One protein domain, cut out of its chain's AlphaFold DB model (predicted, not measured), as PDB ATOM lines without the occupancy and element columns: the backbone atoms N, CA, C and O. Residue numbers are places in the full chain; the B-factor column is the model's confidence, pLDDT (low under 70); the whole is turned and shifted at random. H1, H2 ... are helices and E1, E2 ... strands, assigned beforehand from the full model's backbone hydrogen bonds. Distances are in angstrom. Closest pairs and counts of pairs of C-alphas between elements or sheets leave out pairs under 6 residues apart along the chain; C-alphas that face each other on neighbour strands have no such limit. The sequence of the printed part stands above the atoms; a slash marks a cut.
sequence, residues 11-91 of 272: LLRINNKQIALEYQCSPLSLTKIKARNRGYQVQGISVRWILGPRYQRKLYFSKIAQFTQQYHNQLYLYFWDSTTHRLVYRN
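What this domain is: This is residues 11 to 91 of the 272 residues of the protein "Competence protein" of Lactobacillus coleohominis DSM 14060 (UniProt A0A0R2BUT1). One strongly twisted sheet of six strands has the helices H1, H2 and H3 over one face, and its other face is bare of named helices. E1, E2 and E3 make one half of the sheet, with H1 packed along E3, the meander E4, E5 and E6 makes the other half, with H3 across E5, and the small H2 sits near the end of E5 at Asp 81. The printed part has 81 residues, with three named helices and six named strands in the order E1, E2, H1, E3, H2, H3, E4, E5, E6; the class is mixed, helices and strands. The sheet is branched at E5, its pairs E2 and E3 and E3 and E5 parallel, the others antiparallel. The whole is compact, with a radius of gyration of the C-alphas of 12.9 A and spans of 36 by 29 by 25 A.

Where its parts are: E1, residues 11 to 14, begins at C-alpha 11 (388.138, 420.846, 455.341) and is 10.0 A long. E2, residues 17 to 24, is 22.4 A long. H1, residues 30 to 42, is 18.3 A long and begins at C-alpha 30 (409.739, 423.458, 458.281). E3, residues 46 to 51, is 16.8 A long. H2, residues 53 to 56, is 5.1 A long, and H3, residues 61 to 67, is 10.2 A long. E4, residues 69 to 71, is 6.9 A long, and E5, residues 74 to 81, is 20.8 A long. E6, residues 86 to 90, is 12.8 A long and ends at C-alpha 90 (398.739, 425.521, 475.385).

How they stand to each other: E1 and E2 form a hairpin, with N 12 and O 19 2.8 A apart. E2, H1 and E3 are a strand-helix-strand unit, two parallel neighbour strands with a helix between, and its crossover is right-handed; N 48 and O 20 are 2.9 A apart. E3 and E5 are parallel at 57 degrees, with N 51 and O 78 2.8 A apart. E4, E5 and E6 are a meander, each strand the antiparallel neighbour of the one before; N 69 and O 76 are 2.9 A apart, and N 79 and O 88 2.7 A. H1 lies over E3 at a height over the sheet of 10.1 A and runs along the strands, at 18 degrees to E3 on the local plane. H3, on the same face, lies over E5 and runs across the strands, at 87 degrees to E5 on the local plane. H1 and H3 are close but not clearly touching, their closest C-alphas, those of Leu 30 and Gln 66, 6.6 A apart. H2, on that face too, is only just over none of the strands, with 2 of its 4 C-alphas falling on E5; its closest C-alpha to E5 is that of Pro 53, 6.8 A from that of Asp 81. In H1 and H3 every O i to N i+4 pair is within hydrogen-bond range; H2 is too short for such a pair.

The domain as a whole: The two C-alphas farthest apart, those of Asn 16 and Lys 58, are 37.6 A apart. The printed part has no cut, and its links between named elements are tight. The mean pLDDT of the printed part is 91.9, and no printed residue is under 70.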
ATOM      1  N   LEU A  11     388.496 419.549 455.914       94.25
ATOM      2  CA  LEU A  11     388.138 420.846 455.341       94.25
ATOM      3  C   LEU A  11     386.780 421.280 455.890       94.25
ATOM      4  O   LEU A  11     385.767 420.627 455.645       94.25
ATOM      5  N   LEU A  12     386.765 422.391 456.615       93.88
ATOM      6  CA  LEU A  12     385.557 422.998 457.157       93.88
ATOM      7  C   LEU A  12     385.134 424.192 456.304       93.88
ATOM      8  O   LEU A  12     385.974 424.916 455.767       93.88
ATOM      9  N   ARG A  13     383.824 424.439 456.242       93.75
ATOM     10  CA  ARG A  13     383.248 425.675 455.711       93.75
ATOM     11  C   ARG A  13     382.417 426.330 456.809       93.75
ATOM     12  O   ARG A  13     381.386 425.795 457.195       93.75
ATOM     13  N   ILE A  14     382.873 427.475 457.307       91.19
ATOM     14  CA  ILE A  14     382.202 428.245 458.365       91.19
ATOM     15  C   ILE A  14     381.996 429.663 457.844       91.19
ATOM     16  O   ILE A  14     382.966 430.315 457.466       91.19
ATOM     17  N   ASN A  15     380.752 430.149 457.807       88.69
ATOM     18  CA  ASN A  15     380.409 431.505 457.350       88.69
ATOM     19  C   ASN A  15     381.076 431.869 456.007       88.69
ATOM     20  O   ASN A  15     381.742 432.895 455.887       88.69
ATOM     21  N   ASN A  16     380.964 430.977 455.015       89.06
ATOM     22  CA  ASN A  16     381.609 431.075 453.695       89.06
ATOM     23  C   ASN A  16     383.149 431.121 453.678       89.06
ATOM     24  O   ASN A  16     383.732 431.238 452.604       89.06
ATOM     25  N   LYS A  17     383.821 430.940 454.817       91.88
ATOM     26  CA  LYS A  17     385.276 430.777 454.890       91.88
ATOM     27  C   LYS A  17     385.638 429.301 454.928       91.88
ATOM     28  O   LYS A  17     385.035 428.523 455.668       91.88
ATOM     29  N   GLN A  18     386.639 428.924 454.143       94.69
ATOM     30  CA  GLN A  18     387.216 427.589 454.188       94.69
ATOM     31  C   GLN A  18     388.364 427.538 455.198       94.69
ATOM     32  O   GLN A  18     389.234 428.413 455.221       94.69
ATOM     33  N   ILE A  19     388.357 426.498 456.029       94.75
ATOM     34  CA  ILE A  19     389.379 426.253 457.043       94.75
ATOM     35  C   ILE A  19     389.885 424.819 456.887       94.75
ATOM     36  O   ILE A  19     389.132 423.867 457.070       94.75
ATOM     37  N   ALA A  20     391.162 424.669 456.558       95.31
ATOM     38  CA  ALA A  20     391.869 423.401 456.599       95.31
ATOM     39  C   ALA A  20     392.343 423.121 458.029       95.31
ATOM     40  O   ALA A  20     393.063 423.930 458.620       95.31
ATOM     41  N   LEU A  21     391.966 421.968 458.573       95.81
ATOM     42  CA  LEU A  21     392.575 421.420 459.777       95.81
ATOM     43  C   LEU A  21     393.635 420.394 459.374       95.81
ATOM     44  O   LEU A  21     393.379 419.502 458.563       95.81
ATOM     45  N   GLU A  22     394.814 420.545 459.961       96.25
ATOM     46  CA  GLU A  22     395.983 419.697 459.754       96.25
ATOM     47  C   GLU A  22     396.336 419.005 461.061       96.25
ATOM     48  O   GLU A  22     396.633 419.670 462.056       96.25
ATOM     49  N   TYR A  23     396.336 417.678 461.064       94.62
ATOM     50  CA  TYR A  23     396.706 416.874 462.212       94.62
ATOM     51  C   TYR A  23     398.115 416.303 462.048       94.62
ATOM     52  O   TYR A  23     398.384 415.455 461.199       94.62
ATOM     53  N   GLN A  24     399.040 416.737 462.907       93.25
ATOM     54  CA  GLN A  24     400.439 416.335 462.812       93.25
ATOM     55  C   GLN A  24     400.857 415.403 463.952       93.25
ATOM     56  O   GLN A  24     401.129 415.837 465.072       93.25
ATOM     57  N   CYS A  25     401.010 414.115 463.632       88.12
ATOM     58  CA  CYS A  25     401.529 413.084 464.548       88.12
ATOM     59  C   CYS A  25     403.005 412.722 464.329       88.12
ATOM     60  O   CYS A  25     403.705 412.350 465.272       88.12
ATOM     61  N   SER A  26     403.498 412.808 463.094       86.19
ATOM     62  CA  SER A  26     404.886 412.485 462.732       86.19
ATOM     63  C   SER A  26     405.752 413.752 462.624       86.19
ATOM     64  O   SER A  26     405.215 414.861 462.614       86.19
ATOM     65  N   PRO A  27     407.092 413.662 462.590       85.12
ATOM     66  CA  PRO A  27     407.933 414.825 462.325       85.12
ATOM     67  C   PRO A  27     407.655 415.419 460.935       85.12
ATOM     68  O   PRO A  27     407.808 414.737 459.926       85.12
ATOM     69  N   LEU A  28     407.299 416.705 460.883       89.00
ATOM     70  CA  LEU A  28     407.190 417.464 459.636       89.00
ATOM     71  C   LEU A  28     408.307 418.506 459.558       89.00
ATOM     72  O   LEU A  28     408.605 419.173 460.554       89.00
ATOM     73  N   SER A  29     408.969 418.623 458.406       92.31
ATOM     74  CA  SER A  29     410.012 419.635 458.215       92.31
ATOM     75  C   SER A  29     409.401 421.028 458.056       92.31
ATOM     76  O   SER A  29     408.285 421.175 457.559       92.31
ATOM     77  N   LEU A  30     410.158 422.062 458.434       94.06
ATOM     78  CA  LEU A  30     409.739 423.458 458.281       94.06
ATOM     79  C   LEU A  30     409.376 423.792 456.827       94.06
ATOM     80  O   LEU A  30     408.349 424.416 456.578       94.06
ATOM     81  N   THR A  31     410.172 423.317 455.866       95.12
ATOM     82  CA  THR A  31     409.917 423.492 454.428       95.12
ATOM     83  C   THR A  31     408.570 422.903 454.012       95.12
ATOM     84  O   THR A  31     407.830 423.539 453.268       95.12
ATOM     85  N   LYS A  32     408.211 421.718 454.528       94.56
ATOM     86  CA  LYS A  32     406.913 421.092 454.240       94.56
ATOM     87  C   LYS A  32     405.753 421.869 454.867       94.56
ATOM     88  O   LYS A  32     404.744 422.047 454.196       94.56
ATOM     89  N   ILE A  33     405.901 422.372 456.097       95.56
ATOM     90  CA  ILE A  33     404.880 423.230 456.735       95.56
ATOM     91  C   ILE A  33     404.652 424.491 455.894       95.56
ATOM     92  O   ILE A  33     403.517 424.796 455.541       95.56
ATOM     93  N   LYS A  34     405.728 425.185 455.502       95.75
ATOM     94  CA  LYS A  34     405.659 426.377 454.640       95.75
ATOM     95  C   LYS A  34     404.968 426.088 453.308       95.75
ATOM     96  O   LYS A  34     404.082 426.840 452.914       95.75
ATOM     97  N   ALA A  35     405.352 425.001 452.636       94.19
ATOM     98  CA  ALA A  35     404.744 424.599 451.370       94.19
ATOM     99  C   ALA A  35     403.238 424.347 451.530       94.19
ATOM    100  O   ALA A  35     402.449 424.846 450.729       94.19
ATOM    101  N   ARG A  36     402.836 423.653 452.605       94.44
ATOM    102  CA  ARG A  36     401.425 423.378 452.896       94.44
ATOM    103  C   ARG A  36     400.630 424.642 453.195       94.44
ATOM    104  O   ARG A  36     399.562 424.832 452.617       94.44
ATOM    105  N   ASN A  37     401.159 425.517 454.047       95.12
ATOM    106  CA  ASN A  37     400.504 426.774 454.406       95.12
ATOM    107  C   ASN A  37     400.351 427.689 453.188       95.12
ATOM    108  O   ASN A  37     399.267 428.224 452.964       95.12
ATOM    109  N   ARG A  38     401.398 427.809 452.360       93.50
ATOM    110  CA  ARG A  38     401.346 428.574 451.106       93.50
ATOM    111  C   ARG A  38     400.292 428.014 450.156       93.50
ATOM    112  O   ARG A  38     399.588 428.792 449.522       93.50
ATOM    113  N   GLY A  39     400.167 426.688 450.083       93.31
ATOM    114  CA  GLY A  39     399.122 426.043 449.300       93.31
ATOM    115  C   GLY A  39     397.727 426.529 449.710       93.31
ATOM    116  O   GLY A  39     396.994 427.080 448.895       93.31
ATOM    117  N   TYR A  40     397.391 426.428 450.996       94.19
ATOM    118  CA  TYR A  40     396.098 426.914 451.492       94.19
ATOM    119  C   TYR A  40     395.900 428.417 451.276       94.19
ATOM    120  O   TYR A  40     394.844 428.835 450.803       94.19
ATOM    121  N   GLN A  41     396.933 429.221 451.534       92.00
ATOM    122  CA  GLN A  41     396.874 430.673 451.386       92.00
ATOM    123  C   GLN A  41     396.522 431.110 449.957       92.00
ATOM    124  O   GLN A  41     395.668 431.978 449.787       92.00
ATOM    125  N   VAL A  42     397.124 430.493 448.931       92.38
ATOM    126  CA  VAL A  42     396.849 430.815 447.513       92.38
ATOM    127  C   VAL A  42     395.400 430.494 447.119       92.38
ATOM    128  O   VAL A  42     394.855 431.122 446.218       92.38
ATOM    129  N   GLN A  43     394.750 429.561 447.815       90.62
ATOM    130  CA  GLN A  43     393.334 429.227 447.625       90.62
ATOM    131  C   GLN A  43     392.380 430.023 448.529       90.62
ATOM    132  O   GLN A  43     391.186 429.737 448.547       90.62
ATOM    133  N   GLY A  44     392.877 430.993 449.304       91.75
ATOM    134  CA  GLY A  44     392.057 431.723 450.277       91.75
ATOM    135  C   GLY A  44     391.580 430.856 451.451       91.75
ATOM    136  O   GLY A  44     390.609 431.203 452.123       91.75
ATOM    137  N   ILE A  45     392.249 429.728 451.708       93.44
ATOM    138  CA  ILE A  45     391.930 428.795 452.790       93.44
ATOM    139  C   ILE A  45     392.772 429.142 454.017       93.44
ATOM    140  O   ILE A  45     393.999 429.214 453.960       93.44
ATOM    141  N   SER A  46     392.112 429.306 455.162       92.38
ATOM    142  CA  SER A  46     392.804 429.411 456.450       92.38
ATOM    143  C   SER A  46     393.275 428.035 456.910       92.38
ATOM    144  O   SER A  46     392.525 427.075 456.800       92.38
ATOM    145  N   VAL A  47     394.469 427.925 457.486       94.69
ATOM    146  CA  VAL A  47     394.970 426.656 458.042       94.69
ATOM    147  C   VAL A  47     395.067 426.710 459.566       94.69
ATOM    148  O   VAL A  47     395.423 427.744 460.150       94.69
ATOM    149  N   ARG A  48     394.735 425.595 460.220       95.50
ATOM    150  CA  ARG A  48     394.940 425.366 461.654       95.50
ATOM    151  C   ARG A  48     395.656 424.043 461.879       95.50
ATOM    152  O   ARG A  48     395.183 422.994 461.454       95.50
ATOM    153  N   TRP A  49     396.792 424.112 462.565       96.88
ATOM    154  CA  TRP A  49     397.607 422.946 462.894       96.88
ATOM    155  C   TRP A  49     397.257 422.419 464.280       96.88
ATOM    156  O   TRP A  49     397.269 423.179 465.247       96.88
ATOM    157  N   ILE A  50     396.995 421.121 464.375       96.44
ATOM    158  CA  ILE A  50     396.677 420.390 465.599       96.44
ATOM    159  C   ILE A  50     397.747 419.315 465.787       96.44
ATOM    160  O   ILE A  50     397.989 418.485 464.913       96.44
ATOM    161  N   LEU A  51     398.422 419.337 466.930       95.50
ATOM    162  CA  LEU A  51     399.547 418.457 467.211       95.50
ATOM    163  C   LEU A  51     399.108 417.198 467.962       95.50
ATOM    164  O   LEU A  51     398.386 417.267 468.954       95.50
ATOM    165  N   GLY A  52     399.577 416.039 467.509       92.19
ATOM    166  CA  GLY A  52     399.308 414.764 468.167       92.19
ATOM    167  C   GLY A  52     400.196 414.489 469.392       92.19
ATOM    168  O   GLY A  52     401.137 415.242 469.674       92.19
ATOM    169  N   PRO A  53     399.975 413.356 470.091       84.06
ATOM    170  CA  PRO A  53     400.636 413.013 471.359       84.06
ATOM    171  C   PRO A  53     402.170 413.046 471.334       84.06
ATOM    172  O   PRO A  53     402.816 413.383 472.326       84.06
ATOM    173  N   ARG A  54     402.792 412.772 470.179       81.56
ATOM    174  CA  ARG A  54     404.256 412.836 470.019       81.56
ATOM    175  C   ARG A  54     404.831 414.218 470.348       81.56
ATOM    176  O   ARG A  54     405.961 414.308 470.828       81.56
ATOM    177  N   TYR A  55     404.060 415.276 470.114       82.19
ATOM    178  CA  TYR A  55     404.445 416.661 470.374       82.19
ATOM    179  C   TYR A  55     404.106 417.131 471.795       82.19
ATOM    180  O   TYR A  55     404.504 418.227 472.172       82.19
ATOM    181  N   GLN A  56     403.407 416.326 472.599       72.88
ATOM    182  CA  GLN A  56     403.083 416.678 473.987       72.88
ATOM    183  C   GLN A  56     404.293 416.533 474.933       72.88
ATOM    184  O   GLN A  56     404.279 417.052 476.049       72.88
ATOM    185  N   ARG A  57     405.369 415.872 474.477       78.38
ATOM    186  CA  ARG A  57     406.670 415.814 475.166       78.38
ATOM    187  C   ARG A  57     407.404 417.162 475.077       78.38
ATOM    188  O   ARG A  57     406.927 418.118 474.476       78.38
ATOM    189  N   LYS A  58     408.606 417.247 475.661       77.69
ATOM    190  CA  LYS A  58     409.433 418.463 475.621       77.69
ATOM    191  C   LYS A  58     409.707 418.905 474.176       77.69
ATOM    192  O   LYS A  58     410.423 418.226 473.443       77.69
ATOM    193  N   LEU A  59     409.162 420.061 473.795       86.94
ATOM    194  CA  LEU A  59     409.374 420.674 472.487       86.94
ATOM    195  C   LEU A  59     410.584 421.604 472.502       86.94
ATOM    196  O   LEU A  59     410.776 422.402 473.420       86.94
ATOM    197  N   TYR A  60     411.386 421.523 471.446       90.00
ATOM    198  CA  TYR A  60     412.420 422.513 471.163       90.00
ATOM    199  C   TYR A  60     411.790 423.813 470.651       90.00
ATOM    200  O   TYR A  60     410.724 423.791 470.036       90.00
ATOM    201  N   PHE A  61     412.483 424.938 470.839       93.38
ATOM    202  CA  PHE A  61     412.017 426.257 470.396       93.38
ATOM    203  C   PHE A  61     411.658 426.308 468.907       93.38
ATOM    204  O   PHE A  61     410.627 426.870 468.556       93.38
ATOM    205  N   SER A  62     412.426 425.639 468.042       93.69
ATOM    206  CA  SER A  62     412.118 425.547 466.609       93.69
ATOM    207  C   SER A  62     410.785 424.859 466.318       93.69
ATOM    208  O   SER A  62     410.068 425.274 465.411       93.69
ATOM    209  N   LYS A  63     410.415 423.840 467.102       93.81
ATOM    210  CA  LYS A  63     409.110 423.175 466.990       93.81
ATOM    211  C   LYS A  63     407.980 424.009 467.573       93.81
ATOM    212  O   LYS A  63     406.903 424.020 466.990       93.81
ATOM    213  N   ILE A  64     408.236 424.736 468.659       95.06
ATOM    214  CA  ILE A  64     407.270 425.695 469.202       95.06
ATOM    215  C   ILE A  64     406.963 426.761 468.143       95.06
ATOM    216  O   ILE A  64     405.808 426.903 467.756       95.06
ATOM    217  N   ALA A  65     407.982 427.429 467.595       96.81
ATOM    218  CA  ALA A  65     407.814 428.468 466.577       96.81
ATOM    219  C   ALA A  65     407.106 427.957 465.308       96.81
ATOM    220  O   ALA A  65     406.160 428.589 464.840       96.81
ATOM    221  N   GLN A  66     407.482 426.767 464.817       96.06
ATOM    222  CA  GLN A  66     406.876 426.132 463.637       96.06
ATOM    223  C   GLN A  66     405.350 426.017 463.708       96.06
ATOM    224  O   GLN A  66     404.679 426.187 462.693       96.06
ATOM    225  N   PHE A  67     404.810 425.726 464.891       96.69
ATOM    226  CA  PHE A  67     403.383 425.460 465.091       96.69
ATOM    227  C   PHE A  67     402.667 426.524 465.925       96.69
ATOM    228  O   PHE A  67     401.488 426.357 466.244       96.69
ATOM    229  N   THR A  68     403.359 427.614 466.266       97.62
ATOM    230  CA  THR A  68     402.751 428.737 466.980       97.62
ATOM    231  C   THR A  68     401.662 429.351 466.115       97.62
ATOM    232  O   THR A  68     401.904 429.725 464.971       97.62
ATOM    233  N   GLN A  69     400.470 429.464 466.681       96.56
ATOM    234  CA  GLN A  69     399.306 430.092 466.070       96.56
ATOM    235  C   GLN A  69     398.789 431.195 466.993       96.56
ATOM    236  O   GLN A  69     399.028 431.156 468.201       96.56
ATOM    237  N   GLN A  70     398.078 432.171 466.428       94.56
ATOM    238  CA  GLN A  70     397.481 433.264 467.191       94.56
ATOM    239  C   GLN A  70     395.959 433.144 467.243       94.56
ATOM    240  O   GLN A  70     395.303 432.902 466.228       94.56
ATOM    241  N   TYR A  71     395.403 433.394 468.426       89.94
ATOM    242  CA  TYR A  71     393.971 433.580 468.635       89.94
ATOM    243  C   TYR A  71     393.736 434.662 469.699       89.94
ATOM    244  O   TYR A  71     394.356 434.631 470.756       89.94
ATOM    245  N   HIS A  72     392.891 435.659 469.416       88.06
ATOM    246  CA  HIS A  72     392.634 436.794 470.325       88.06
ATOM    247  C   HIS A  72     393.920 437.393 470.947       88.06
ATOM    248  O   HIS A  72     394.033 437.539 472.162       88.06
ATOM    249  N   ASN A  73     394.917 437.699 470.105       88.12
ATOM    250  CA  ASN A  73     396.215 438.291 470.486       88.12
ATOM    251  C   ASN A  73     397.074 437.472 471.465       88.12
ATOM    252  O   ASN A  73     398.008 437.994 472.069       88.12
ATOM    253  N   GLN A  74     396.795 436.182 471.602       93.38
ATOM    254  CA  GLN A  74     397.603 435.260 472.385       93.38
ATOM    255  C   GLN A  74     398.175 434.167 471.483       93.38
ATOM    256  O   GLN A  74     397.579 433.802 470.465       93.38
ATOM    257  N   LEU A  75     399.345 433.661 471.867       96.56
ATOM    258  CA  LEU A  75     400.078 432.634 471.137       96.56
ATOM    259  C   LEU A  75     399.839 431.266 471.765       96.56
ATOM    260  O   LEU A  75     399.947 431.104 472.983       96.56
ATOM    261  N   TYR A  76     399.560 430.279 470.920       95.94
ATOM    262  CA  TYR A  76     399.263 428.926 471.363       95.94
ATOM    263  C   TYR A  76     399.798 427.879 470.400       95.94
ATOM    264  O   TYR A  76     400.008 428.133 469.212       95.94
ATOM    265  N   LEU A  77     399.930 426.664 470.921       96.06
ATOM    266  CA  LEU A  77     399.931 425.438 470.134       96.06
ATOM    267  C   LEU A  77     398.634 424.683 470.437       96.06
ATOM    268  O   LEU A  77     398.274 424.531 471.607       96.06
ATOM    269  N   TYR A  78     397.961 424.190 469.398       95.56
ATOM    270  CA  TYR A  78     396.827 423.280 469.548       95.56
ATOM    271  C   TYR A  78     397.312 421.834 469.574       95.56
ATOM    272  O   TYR A  78     398.183 421.448 468.794       95.56
ATOM    273  N   PHE A  79     396.716 421.032 470.443       94.88
ATOM    274  CA  PHE A  79     396.982 419.617 470.623       94.88
ATOM    275  C   PHE A  79     395.675 418.838 470.583       94.88
ATOM    276  O   PHE A  79     394.668 419.281 471.131       94.88
ATOM    277  N   TRP A  80     395.702 417.656 469.983       93.75
ATOM    278  CA  TRP A  80     394.659 416.666 470.204       93.75
ATOM    279  C   TRP A  80     395.087 415.761 471.356       93.75
ATOM    280  O   TRP A  80     396.152 415.137 471.295       93.75
ATOM    281  N   ASP A  81     394.283 415.713 472.410       88.75
ATOM    282  CA  ASP A  81     394.459 414.751 473.489       88.75
ATOM    283  C   ASP A  81     393.712 413.461 473.137       88.75
ATOM    284  O   ASP A  81     392.481 413.412 473.134       88.75
ATOM    285  N   SER A  82     394.472 412.409 472.826       85.50
ATOM    286  CA  SER A  82     393.926 411.094 472.484       85.50
ATOM    287  C   SER A  82     393.275 410.378 473.666       85.50
ATOM    288  O   SER A  82     392.508 409.455 473.441       85.50
ATOM    289  N   THR A  83     393.585 410.771 474.902       86.50
ATOM    290  CA  THR A  83     393.022 410.150 476.106       86.50
ATOM    291  C   THR A  83     391.667 410.761 476.440       86.50
ATOM    292  O   THR A  83     390.726 410.044 476.764       86.50
ATOM    293  N   THR A  84     391.551 412.089 476.348       89.31
ATOM    294  CA  THR A  84     390.304 412.801 476.677       89.31
ATOM    295  C   THR A  84     389.418 413.090 475.464       89.31
ATOM    296  O   THR A  84     388.301 413.572 475.640       89.31
ATOM    297  N   HIS A  85     389.892 412.795 474.247       89.69
ATOM    298  CA  HIS A  85     389.242 413.116 472.967       89.69
ATOM    299  C   HIS A  85     388.870 414.598 472.837       89.69
ATOM    300  O   HIS A  85     387.802 414.957 472.333       89.69
ATOM    301  N   ARG A  86     389.746 415.478 473.331       92.25
ATOM    302  CA  ARG A  86     389.523 416.925 473.344       92.25
ATOM    303  C   ARG A  86     390.637 417.663 472.626       92.25
ATOM    304  O   ARG A  86     391.814 417.306 472.697       92.25
ATOM    305  N   LEU A  87     390.246 418.757 471.978       92.19
ATOM    306  CA  LEU A  87     391.181 419.772 471.522       92.19
ATOM    307  C   LEU A  87     391.662 420.572 472.737       92.19
ATOM    308  O   LEU A  87     390.868 421.210 473.428       92.19
ATOM    309  N   VAL A  88     392.966 420.556 472.974       92.56
ATOM    310  CA  VAL A  88     393.642 421.310 474.031       92.56
ATOM    311  C   VAL A  88     394.489 422.396 473.380       92.56
ATOM    312  O   VAL A  88     395.115 422.168 472.350       92.56
ATOM    313  N   TYR A  89     394.548 423.582 473.973       91.44
ATOM    314  CA  TYR A  89     395.487 424.626 473.566       91.44
ATOM    315  C   TYR A  89     396.431 424.943 474.722       91.44
ATOM    316  O   TYR A  89     396.042 424.918 475.888       91.44
ATOM    317  N   ARG A  90     397.693 425.224 474.401       92.81
ATOM    318  CA  ARG A  90     398.739 425.521 475.385       92.81
ATOM    319  C   ARG A  90     399.452 426.821 475.048       92.81
ATOM    320  O   ARG A  90     399.887 427.001 473.911       92.81
ATOM    321  N   ASN A  91     399.602 427.688 476.047       92.50
ATOM    322  CA  ASN A  91     400.326 428.965 475.983       92.50
ATOM    323  C   ASN A  91     401.497 429.042 476.987       92.50
ATOM    324  O   ASN A  91     402.147 430.077 477.116       92.50
TER     325      ASN A  91